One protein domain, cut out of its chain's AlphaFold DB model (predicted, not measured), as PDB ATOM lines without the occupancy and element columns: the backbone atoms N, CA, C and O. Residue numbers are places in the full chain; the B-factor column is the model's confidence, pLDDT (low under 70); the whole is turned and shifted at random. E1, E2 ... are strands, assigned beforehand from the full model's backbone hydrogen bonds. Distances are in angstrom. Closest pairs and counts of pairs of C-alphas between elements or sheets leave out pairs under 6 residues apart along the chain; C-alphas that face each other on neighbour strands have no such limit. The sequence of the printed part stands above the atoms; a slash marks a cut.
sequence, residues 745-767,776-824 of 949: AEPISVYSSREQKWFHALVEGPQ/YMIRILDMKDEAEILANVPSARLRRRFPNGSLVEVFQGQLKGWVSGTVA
ATOM      1  N   ALA A 745     172.019 223.562  91.580       97.44
ATOM      2  CA  ALA A 745     171.453 222.514  90.722       97.44
ATOM      3  C   ALA A 745     170.113 221.905  91.201       97.44
ATOM      4  O   ALA A 745     169.665 220.902  90.643       97.44
ATOM      5  N   GLU A 746     169.440 222.505  92.190       97.81
ATOM      6  CA  GLU A 746     168.139 222.029  92.670       97.81
ATOM      7  C   GLU A 746     167.044 222.231  91.595       97.81
ATOM      8  O   GLU A 746     166.967 223.316  91.001       97.81
ATOM      9  N   PRO A 747     166.197 221.216  91.318       97.81
ATOM     10  CA  PRO A 747     165.101 221.325  90.361       97.81
ATOM     11  C   PRO A 747     163.950 222.191  90.892       97.81
ATOM     12  O   PRO A 747     163.438 222.014  92.000       97.81
ATOM     13  N   ILE A 748     163.520 223.138  90.063       98.12
ATOM     14  CA  ILE A 748     162.542 224.173  90.410       98.12
ATOM     15  C   ILE A 748     161.570 224.428  89.249       98.12
ATOM     16  O   ILE A 748     161.798 224.026  88.106       98.12
ATOM     17  N   SER A 749     160.477 225.136  89.533       97.44
ATOM     18  CA  SER A 749     159.727 225.863  88.505       97.44
ATOM     19  C   SER A 749     159.858 227.368  88.723       97.44
ATOM     20  O   SER A 749     159.754 227.841  89.857       97.44
ATOM     21  N   VAL A 750     160.009 228.123  87.633       97.81
ATOM     22  CA  VAL A 750     159.942 229.590  87.612       97.81
ATOM     23  C   VAL A 750     158.657 230.066  86.942       97.81
ATOM     24  O   VAL A 750     158.288 229.593  85.872       97.81
ATOM     25  N   TYR A 751     157.970 231.024  87.558       97.38
ATOM     26  CA  TYR A 751     156.782 231.645  86.979       97.38
ATOM     27  C   TYR A 751     157.160 232.785  86.021       97.38
ATOM     28  O   TYR A 751     157.825 233.746  86.425       97.38
ATOM     29  N   SER A 752     156.720 232.722  84.763       96.44
ATOM     30  CA  SER A 752     156.832 233.815  83.789       96.44
ATOM     31  C   SER A 752     155.585 234.693  83.838       96.44
ATOM     32  O   SER A 752     154.534 234.330  83.314       96.44
ATOM     33  N   SER A 753     155.701 235.896  84.405       94.25
ATOM     34  CA  SER A 753     154.598 236.869  84.432       94.25
ATOM     35  C   SER A 753     154.172 237.341  83.033       94.25
ATOM     36  O   SER A 753     153.044 237.801  82.873       94.25
ATOM     37  N   ARG A 754     155.044 237.214  82.019       94.06
ATOM     38  CA  ARG A 754     154.747 237.555  80.616       94.06
ATOM     39  C   ARG A 754     153.801 236.547  79.960       94.06
ATOM     40  O   ARG A 754     152.954 236.939  79.170       94.06
ATOM     41  N   GLU A 755     153.962 235.269  80.286       95.44
ATOM     42  CA  GLU A 755     153.238 234.151  79.659       95.44
ATOM     43  C   GLU A 755     152.226 233.495  80.607       95.44
ATOM     44  O   GLU A 755     151.566 232.531  80.238       95.44
ATOM     45  N   GLN A 756     152.114 234.010  81.838       95.62
ATOM     46  CA  GLN A 756     151.253 233.507  82.916       95.62
ATOM     47  C   GLN A 756     151.475 232.015  83.251       95.62
ATOM     48  O   GLN A 756     150.626 231.373  83.867       95.62
ATOM     49  N   LYS A 757     152.641 231.471  82.881       95.69
ATOM     50  CA  LYS A 757     152.970 230.041  82.899       95.69
ATOM     51  C   LYS A 757     154.187 229.745  83.787       95.69
ATOM     52  O   LYS A 757     155.106 230.557  83.894       95.69
ATOM     53  N   TRP A 758     154.198 228.560  84.400       96.50
ATOM     54  CA  TRP A 758     155.372 227.982  85.057       96.50
ATOM     55  C   TRP A 758     156.260 227.235  84.052       96.50
ATOM     56  O   TRP A 758     155.759 226.492  83.212       96.50
ATOM     57  N   PHE A 759     157.572 227.424  84.173       96.69
ATOM     58  CA  PHE A 759     158.604 226.781  83.359       96.69
ATOM     59  C   PHE A 759     159.561 225.992  84.245       96.69
ATOM     60  O   PHE A 759     159.861 226.410  85.365       96.69
ATOM     61  N   HIS A 760     160.066 224.872  83.746       96.81
ATOM     62  CA  HIS A 760     161.097 224.076  84.395       96.81
ATOM     63  C   HIS A 760     162.436 224.808  84.388       96.81
ATOM     64  O   HIS A 760     162.862 225.355  83.369       96.81
ATOM     65  N   ALA A 761     163.118 224.796  85.530       97.62
ATOM     66  CA  ALA A 761     164.435 225.393  85.682       97.62
ATOM     67  C   ALA A 761     165.294 224.608  86.687       97.62
ATOM     68  O   ALA A 761     164.790 223.797  87.466       97.62
ATOM     69  N   LEU A 762     166.594 224.888  86.678       98.06
ATOM     70  CA  LEU A 762     167.533 224.522  87.739       98.06
ATOM     71  C   LEU A 762     168.060 225.792  88.405       98.06
ATOM     72  O   LEU A 762     168.180 226.832  87.756       98.06
ATOM     73  N   VAL A 763     168.433 225.707  89.678       98.31
ATOM     74  CA  VAL A 763     169.214 226.758  90.346       98.31
ATOM     75  C   VAL A 763     170.647 226.751  89.800       98.31
ATOM     76  O   VAL A 763     171.364 225.758  89.922       98.31
ATOM     77  N   GLU A 764     171.082 227.852  89.194       98.00
ATOM     78  CA  GLU A 764     172.350 227.926  88.462       98.00
ATOM     79  C   GLU A 764     173.508 228.309  89.395       98.00
ATOM     80  O   GLU A 764     173.656 229.463  89.796       98.00
ATOM     81  N   GLY A 765     174.350 227.327  89.722       95.94
ATOM     82  CA  GLY A 765     175.572 227.523  90.504       95.94
ATOM     83  C   GLY A 765     175.361 227.858  91.993       95.94
ATOM     84  O   GLY A 765     174.233 227.845  92.499       95.94
ATOM     85  N   PRO A 766     176.454 228.124  92.738       96.81
ATOM     86  CA  PRO A 766     176.398 228.461  94.161       96.81
ATOM     87  C   PRO A 766     175.667 229.785  94.408       96.81
ATOM     88  O   PRO A 766     176.088 230.842  93.938       96.81
ATOM     89  N   GLN A 767     174.584 229.730  95.180       96.75
ATOM     90  CA  GLN A 767     173.768 230.900  95.498       96.75
ATOM     91  C   GLN A 767     174.372 231.710  96.648       96.75
ATOM     92  O   GLN A 767     174.982 231.163  97.570       96.75
ATOM     93  N   TYR A 776     167.507 234.743  93.021       98.38
ATOM     94  CA  TYR A 776     168.322 233.581  92.680       98.38
ATOM     95  C   TYR A 776     168.836 233.667  91.238       98.38
ATOM     96  O   TYR A 776     168.227 234.314  90.384       98.38
ATOM     97  N   MET A 777     169.940 232.978  90.952       98.19
ATOM     98  CA  MET A 777     170.360 232.677  89.583       98.19
ATOM     99  C   MET A 777     169.784 231.319  89.176       98.19
ATOM    100  O   MET A 777     169.914 230.348  89.922       98.19
ATOM    101  N   ILE A 778     169.131 231.246  88.018       98.31
ATOM    102  CA  ILE A 778     168.470 230.033  87.521       98.31
ATOM    103  C   ILE A 778     168.761 229.821  86.035       98.31
ATOM    104  O   ILE A 778     169.018 230.782  85.316       98.31
ATOM    105  N   ARG A 779     168.640 228.581  85.563       97.56
ATOM    106  CA  ARG A 779     168.715 228.192  84.150       97.56
ATOM    107  C   ARG A 779     167.391 227.558  83.734       97.56
ATOM    108  O   ARG A 779     166.994 226.568  84.345       97.56
ATOM    109  N   ILE A 780     166.715 228.096  82.719       97.31
ATOM    110  CA  ILE A 780     165.457 227.519  82.208       97.31
ATOM    111  C   ILE A 780     165.759 226.310  81.306       97.31
ATOM    112  O   ILE A 780     166.707 226.333  80.525       97.31
ATOM    113  N   LEU A 781     164.954 225.248  81.433       95.88
ATOM    114  CA  LEU A 781     165.116 223.977  80.714       95.88
ATOM    115  C   LEU A 781     164.167 223.808  79.516       95.88
ATOM    116  O   LEU A 781     164.495 223.079  78.586       95.88
ATOM    117  N   ASP A 782     162.998 224.453  79.529       92.94
ATOM    118  CA  ASP A 782     161.948 224.238  78.513       92.94
ATOM    119  C   ASP A 782     162.194 224.970  77.178       92.94
ATOM    120  O   ASP A 782     161.454 224.767  76.211       92.94
ATOM    121  N   MET A 783     163.194 225.856  77.112       89.69
ATOM    122  CA  MET A 783     163.503 226.618  75.900       89.69
ATOM    123  C   MET A 783     164.448 225.832  74.990       89.69
ATOM    124  O   MET A 783     165.490 225.343  75.418       89.69
ATOM    125  N   LYS A 784     164.050 225.692  73.719       87.56
ATOM    126  CA  LYS A 784     164.746 224.857  72.724       87.56
ATOM    127  C   LYS A 784     166.059 225.467  72.234       87.56
ATOM    128  O   LYS A 784     166.981 224.729  71.897       87.56
ATOM    129  N   ASP A 785     166.120 226.793  72.198       80.94
ATOM    130  CA  ASP A 785     167.175 227.566  71.550       80.94
ATOM    131  C   ASP A 785     168.071 228.218  72.615       80.94
ATOM    132  O   ASP A 785     167.928 229.392  72.943       80.94
ATOM    133  N   GLU A 786     168.982 227.402  73.154       84.19
ATOM    134  CA  GLU A 786     169.896 227.688  74.275       84.19
ATOM    135  C   GLU A 786     169.223 227.913  75.652       84.19
ATOM    136  O   GLU A 786     168.159 228.510  75.805       84.19
ATOM    137  N   ALA A 787     169.857 227.384  76.703       87.31
ATOM    138  CA  ALA A 787     169.307 227.393  78.058       87.31
ATOM    139  C   ALA A 787     169.587 228.734  78.758       87.31
ATOM    140  O   ALA A 787     170.634 228.897  79.392       87.31
ATOM    141  N   GLU A 788     168.664 229.695  78.633       94.88
ATOM    142  CA  GLU A 788     168.804 231.038  79.212       94.88
ATOM    143  C   GLU A 788     169.044 230.988  80.733       94.88
ATOM    144  O   GLU A 788     168.286 230.371  81.492       94.88
ATOM    145  N   ILE A 789     170.102 231.677  81.174       97.12
ATOM    146  CA  ILE A 789     170.427 231.877  82.588       97.12
ATOM    147  C   ILE A 789     169.863 233.229  83.031       97.12
ATOM    148  O   ILE A 789     170.383 234.285  82.669       97.12
ATOM    149  N   LEU A 790     168.819 233.195  83.857       97.06
ATOM    150  CA  LEU A 790     168.225 234.380  84.465       97.06
ATOM    151  C   LEU A 790     168.859 234.639  85.835       97.06
ATOM    152  O   LEU A 790     168.738 233.832  86.759       97.06
ATOM    153  N   ALA A 791     169.511 235.790  85.986       97.75
ATOM    154  CA  ALA A 791     170.023 236.269  87.268       97.75
ATOM    155  C   ALA A 791     168.972 237.092  88.036       97.75
ATOM    156  O   ALA A 791     168.101 237.724  87.436       97.75
ATOM    157  N   ASN A 792     169.106 237.144  89.365       97.25
ATOM    158  CA  ASN A 792     168.280 237.957  90.269       97.25
ATOM    159  C   ASN A 792     166.763 237.679  90.161       97.25
ATOM    160  O   ASN A 792     165.944 238.586  90.317       97.25
ATOM    161  N   VAL A 793     166.360 236.430  89.902       97.75
ATOM    162  CA  VAL A 793     164.940 236.053  89.843       97.75
ATOM    163  C   VAL A 793     164.353 236.043  91.261       97.75
ATOM    164  O   VAL A 793     164.849 235.292  92.106       97.75
ATOM    165  N   PRO A 794     163.306 236.839  91.562       97.62
ATOM    166  CA  PRO A 794     162.745 236.919  92.908       97.62
ATOM    167  C   PRO A 794     162.301 235.557  93.444       97.62
ATOM    168  O   PRO A 794     161.601 234.813  92.761       97.62
ATOM    169  N   SER A 795     162.638 235.277  94.703       97.25
ATOM    170  CA  SER A 795     162.315 234.037  95.426       97.25
ATOM    171  C   SER A 795     160.820 233.674  95.414       97.25
ATOM    172  O   SER A 795     160.479 232.493  95.440       97.25
ATOM    173  N   ALA A 796     159.933 234.673  95.320       96.75
ATOM    174  CA  ALA A 796     158.480 234.524  95.184       96.75
ATOM    175  C   ALA A 796     158.013 233.983  93.816       96.75
ATOM    176  O   ALA A 796     156.918 233.442  93.714       96.75
ATOM    177  N   ARG A 797     158.835 234.091  92.762       97.56
ATOM    178  CA  ARG A 797     158.563 233.500  91.435       97.56
ATOM    179  C   ARG A 797     159.072 232.058  91.315       97.56
ATOM    180  O   ARG A 797     159.007 231.506  90.221       97.56
ATOM    181  N   LEU A 798     159.591 231.468  92.398       97.94
ATOM    182  CA  LEU A 798     160.272 230.172  92.409       97.94
ATOM    183  C   LEU A 798     159.609 229.191  93.384       97.94
ATOM    184  O   LEU A 798     159.483 229.475  94.580       97.94
ATOM    185  N   ARG A 799     159.256 228.006  92.880       97.19
ATOM    186  CA  ARG A 799     158.816 226.851  93.680       97.19
ATOM    187  C   ARG A 799     159.759 225.668  93.463       97.19
ATOM    188  O   ARG A 799     160.304 225.520  92.370       97.19
ATOM    189  N   ARG A 800     159.921 224.820  94.481       97.38
ATOM    190  CA  ARG A 800     160.591 223.516  94.340       97.38
ATOM    191  C   ARG A 800     159.819 222.650  93.343       97.38
ATOM    192  O   ARG A 800     158.592 222.737  93.287       97.38
ATOM    193  N   ARG A 801     160.524 221.831  92.563       96.38
ATOM    194  CA  ARG A 801     159.924 220.823  91.684       96.38
ATOM    195  C   ARG A 801     160.608 219.494  91.933       96.38
ATOM    196  O   ARG A 801     161.787 219.356  91.645       96.38
ATOM    197  N   PHE A 802     159.851 218.504  92.374       95.94
ATOM    198  CA  PHE A 802     160.348 217.145  92.544       95.94
ATOM    199  C   PHE A 802     159.925 216.330  91.308       95.94
ATOM    200  O   PHE A 802     158.727 216.182  91.082       95.94
ATOM    201  N   PRO A 803     160.846 215.886  90.429       94.81
ATOM    202  CA  PRO A 803     160.474 215.104  89.249       94.81
ATOM    203  C   PRO A 803     159.865 213.742  89.618       94.81
ATOM    204  O   PRO A 803     160.272 213.146  90.612       94.81
ATOM    205  N   ASN A 804     158.984 213.201  88.774       94.69
ATOM    206  CA  ASN A 804     158.584 211.786  88.805       94.69
ATOM    207  C   ASN A 804     159.809 210.864  88.994       94.69
ATOM    208  O   ASN A 804     160.825 211.037  88.314       94.69
ATOM    209  N   GLY A 805     159.724 209.916  89.929       95.44
ATOM    210  CA  GLY A 805     160.794 208.973  90.251       95.44
ATOM    211  C   GLY A 805     161.933 209.549  91.097       95.44
ATOM    212  O   GLY A 805     162.859 208.813  91.433       95.44
ATOM    213  N   SER A 806     161.895 210.837  91.467       95.75
ATOM    214  CA  SER A 806     162.886 211.397  92.393       95.75
ATOM    215  C   SER A 806     162.651 210.911  93.823       95.75
ATOM    216  O   SER A 806     161.513 210.786  94.280       95.75
ATOM    217  N   LEU A 807     163.748 210.626  94.526       96.56
ATOM    218  CA  LEU A 807     163.726 210.347  95.958       96.56
ATOM    219  C   LEU A 807     163.592 211.669  96.718       96.56
ATOM    220  O   LEU A 807     164.313 212.628  96.439       96.56
ATOM    221  N   VAL A 808     162.671 211.700  97.672       96.69
ATOM    222  CA  VAL A 808     162.344 212.861  98.505       96.69
ATOM    223  C   VAL A 808     162.201 212.437  99.960       96.69
ATOM    224  O   VAL A 808     161.957 211.270 100.255       96.69
ATOM    225  N   GLU A 809     162.314 213.387 100.879       96.56
ATOM    226  CA  GLU A 809     161.991 213.179 102.289       96.56
ATOM    227  C   GLU A 809     160.724 213.971 102.619       96.56
ATOM    228  O   GLU A 809     160.594 215.141 102.256       96.56
ATOM    229  N   VAL A 810     159.768 213.316 103.276       95.69
ATOM    230  CA  VAL A 810     158.461 213.878 103.628       95.69
ATOM    231  C   VAL A 810     158.316 213.842 105.141       95.69
ATOM    232  O   VAL A 810     158.350 212.770 105.747       95.69
ATOM    233  N   PHE A 811     158.146 215.005 105.760       95.94
ATOM    234  CA  PHE A 811     157.915 215.099 107.196       95.94
ATOM    235  C   PHE A 811     156.486 214.649 107.538       95.94
ATOM    236  O   PHE A 811     155.521 215.272 107.103       95.94
ATOM    237  N   GLN A 812     156.335 213.570 108.312       95.06
ATOM    238  CA  GLN A 812     155.029 212.989 108.671       95.06
ATOM    239  C   GLN A 812     154.606 213.292 110.123       95.06
ATOM    240  O   GLN A 812     153.973 212.463 110.779       95.06
ATOM    241  N   GLY A 813     154.949 214.480 110.628       92.75
ATOM    242  CA  GLY A 813     154.660 214.903 112.004       92.75
ATOM    243  C   GLY A 813     155.717 214.442 113.015       92.75
ATOM    244  O   GLY A 813     156.488 213.517 112.757       92.75
ATOM    245  N   GLN A 814     155.745 215.075 114.194       93.19
ATOM    246  CA  GLN A 814     156.840 214.917 115.169       93.19
ATOM    247  C   GLN A 814     157.029 213.483 115.705       93.19
ATOM    248  O   GLN A 814     158.118 213.143 116.151       93.19
ATOM    249  N   LEU A 815     156.005 212.623 115.638       90.19
ATOM    250  CA  LEU A 815     156.095 211.210 116.048       90.19
ATOM    251  C   LEU A 815     156.734 210.286 114.993       90.19
ATOM    252  O   LEU A 815     157.044 209.137 115.296       90.19
ATOM    253  N   LYS A 816     156.893 210.753 113.749       94.38
ATOM    254  CA  LYS A 816     157.498 209.993 112.639       94.38
ATOM    255  C   LYS A 816     158.753 210.653 112.070       94.38
ATOM    256  O   LYS A 816     159.587 209.959 111.498       94.38
ATOM    257  N   GLY A 817     158.871 211.974 112.193       95.50
ATOM    258  CA  GLY A 817     159.961 212.738 111.602       95.50
ATOM    259  C   GLY A 817     159.924 212.742 110.072       95.50
ATOM    260  O   GLY A 817     158.859 212.677 109.447       95.50
ATOM    261  N   TRP A 818     161.109 212.830 109.470       95.88
ATOM    262  CA  TRP A 818     161.315 212.742 108.025       95.88
ATOM    263  C   TRP A 818     161.305 211.283 107.557       95.88
ATOM    264  O   TRP A 818     162.081 210.460 108.038       95.88
ATOM    265  N   VAL A 819     160.439 210.970 106.593       97.31
ATOM    266  CA  VAL A 819     160.300 209.637 105.994       97.31
ATOM    267  C   VAL A 819     160.662 209.719 104.513       97.31
ATOM    268  O   VAL A 819     160.094 210.529 103.780       97.31
ATOM    269  N   SER A 820     161.592 208.881 104.053       97.25
ATOM    270  CA  SER A 820     161.950 208.811 102.633       97.25
ATOM    271  C   SER A 820     160.792 208.257 101.794       97.25
ATOM    272  O   SER A 820     160.158 207.269 102.162       97.25
ATOM    273  N   GLY A 821     160.548 208.866 100.638       96.38
ATOM    274  CA  GLY A 821     159.572 208.425  99.649       96.38
ATOM    275  C   GLY A 821     160.078 208.641  98.224       96.38
ATOM    276  O   GLY A 821     161.103 209.285  97.996       96.38
ATOM    277  N   THR A 822     159.331 208.118  97.256       97.00
ATOM    278  CA  THR A 822     159.567 208.354  95.827       97.00
ATOM    279  C   THR A 822     158.396 209.152  95.278       97.00
ATOM    280  O   THR A 822     157.244 208.796  95.529       97.00
ATOM    281  N   VAL A 823     158.670 210.213  94.522       95.44
ATOM    282  CA  VAL A 823     157.624 210.958  93.813       95.44
ATOM    283  C   VAL A 823     156.985 210.041  92.777       95.44
ATOM    284  O   VAL A 823     157.681 209.480  91.927       95.44
ATOM    285  N   ALA A 824     155.667 209.881  92.862       93.25
ATOM    286  CA  ALA A 824     154.906 209.061  91.932       93.25
ATOM    287  C   ALA A 824     154.980 209.605  90.494       93.25
ATOM    288  O   ALA A 824     155.338 210.759  90.247       93.25
TER     289      ALA A 824
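What this domain is: This is residues 745 to 767 and 776 to 824 of the 949 residues of the protein "Hypothetical protein" of Polarella glacialis (UniProt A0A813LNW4). The model is elongated and made of two lobes: a strongly twisted sheet of five strands, E1 to E5, at one end, and a small two-strand hairpin, E6 and E7, at the other. The link of residues 801 to 806 runs from the one lobe to the other, and the hairpin is set well off from the sheet. The printed part has 72 residues, with no named helix and seven strands, in the order E1 E2 E3 E4 E5 E6 E7. Across the large sheet the order is E4, E3, E2, E1, E5, all antiparallel; the small sheet, E6 and E7, is antiparallel too, and the class is all strand. The whole is loose, with a radius of gyration of the C-alphas of 14.6 A, and spans 46 by 26 by 23 A.

Where its parts are: In the large sheet, E2, residues 757 to 763, is the longest strand by residues and measures 18.2 A from first to last C-alpha. E1, residues 747 to 752, measures 16.4 A and begins with C-alpha 747 at (165.101, 221.325, 90.361). E3 is residues 776 to 780, 12.4 A; E4 is residues 789 to 793, 10.0 A; E5 is residues 798 to 800, 6.9 A. In the small sheet, E6, residues 807 to 811, measures 13.5 A, and E7, residues 818 to 822, measures 13.1 A and ends with C-alpha 822 at (159.567, 208.354, 95.827).

How they stand to each other: E2 and E1 form a hairpin, antiparallel at 140 degrees, with N 750 and O 759 within hydrogen-bond range at 2.8 A. On the other side of E1 is the edge strand E5, antiparallel at 150 degrees, with N 749 and O 799 2.9 A apart. E3 is the antiparallel neighbour of E2 at 113 degrees, with N 779 and O 762 2.8 A apart. E3 and the edge strand E4 form a hairpin at 146 degrees, with N 790 and O 778 2.8 A apart. From edge to edge the strands' lines turn by 106 degrees. E4 and E5 meet only through their link. E5 and E6 are apart. E6 and E7 form a hairpin at 145 degrees, with N 821 and O 808 2.8 A apart.

The domain as a whole: The two C-alphas farthest apart, those of Asp 785 and Leu 815, are 48.7 A apart. Residues 768 to 775 are not printed, and C-alphas 767 and 776 are 6.7 A apart across this cut, in the link from E2 to E3. Of the links that are printed whole, none is long. The mean pLDDT of the printed part is 95.6, and no printed residue is under 70.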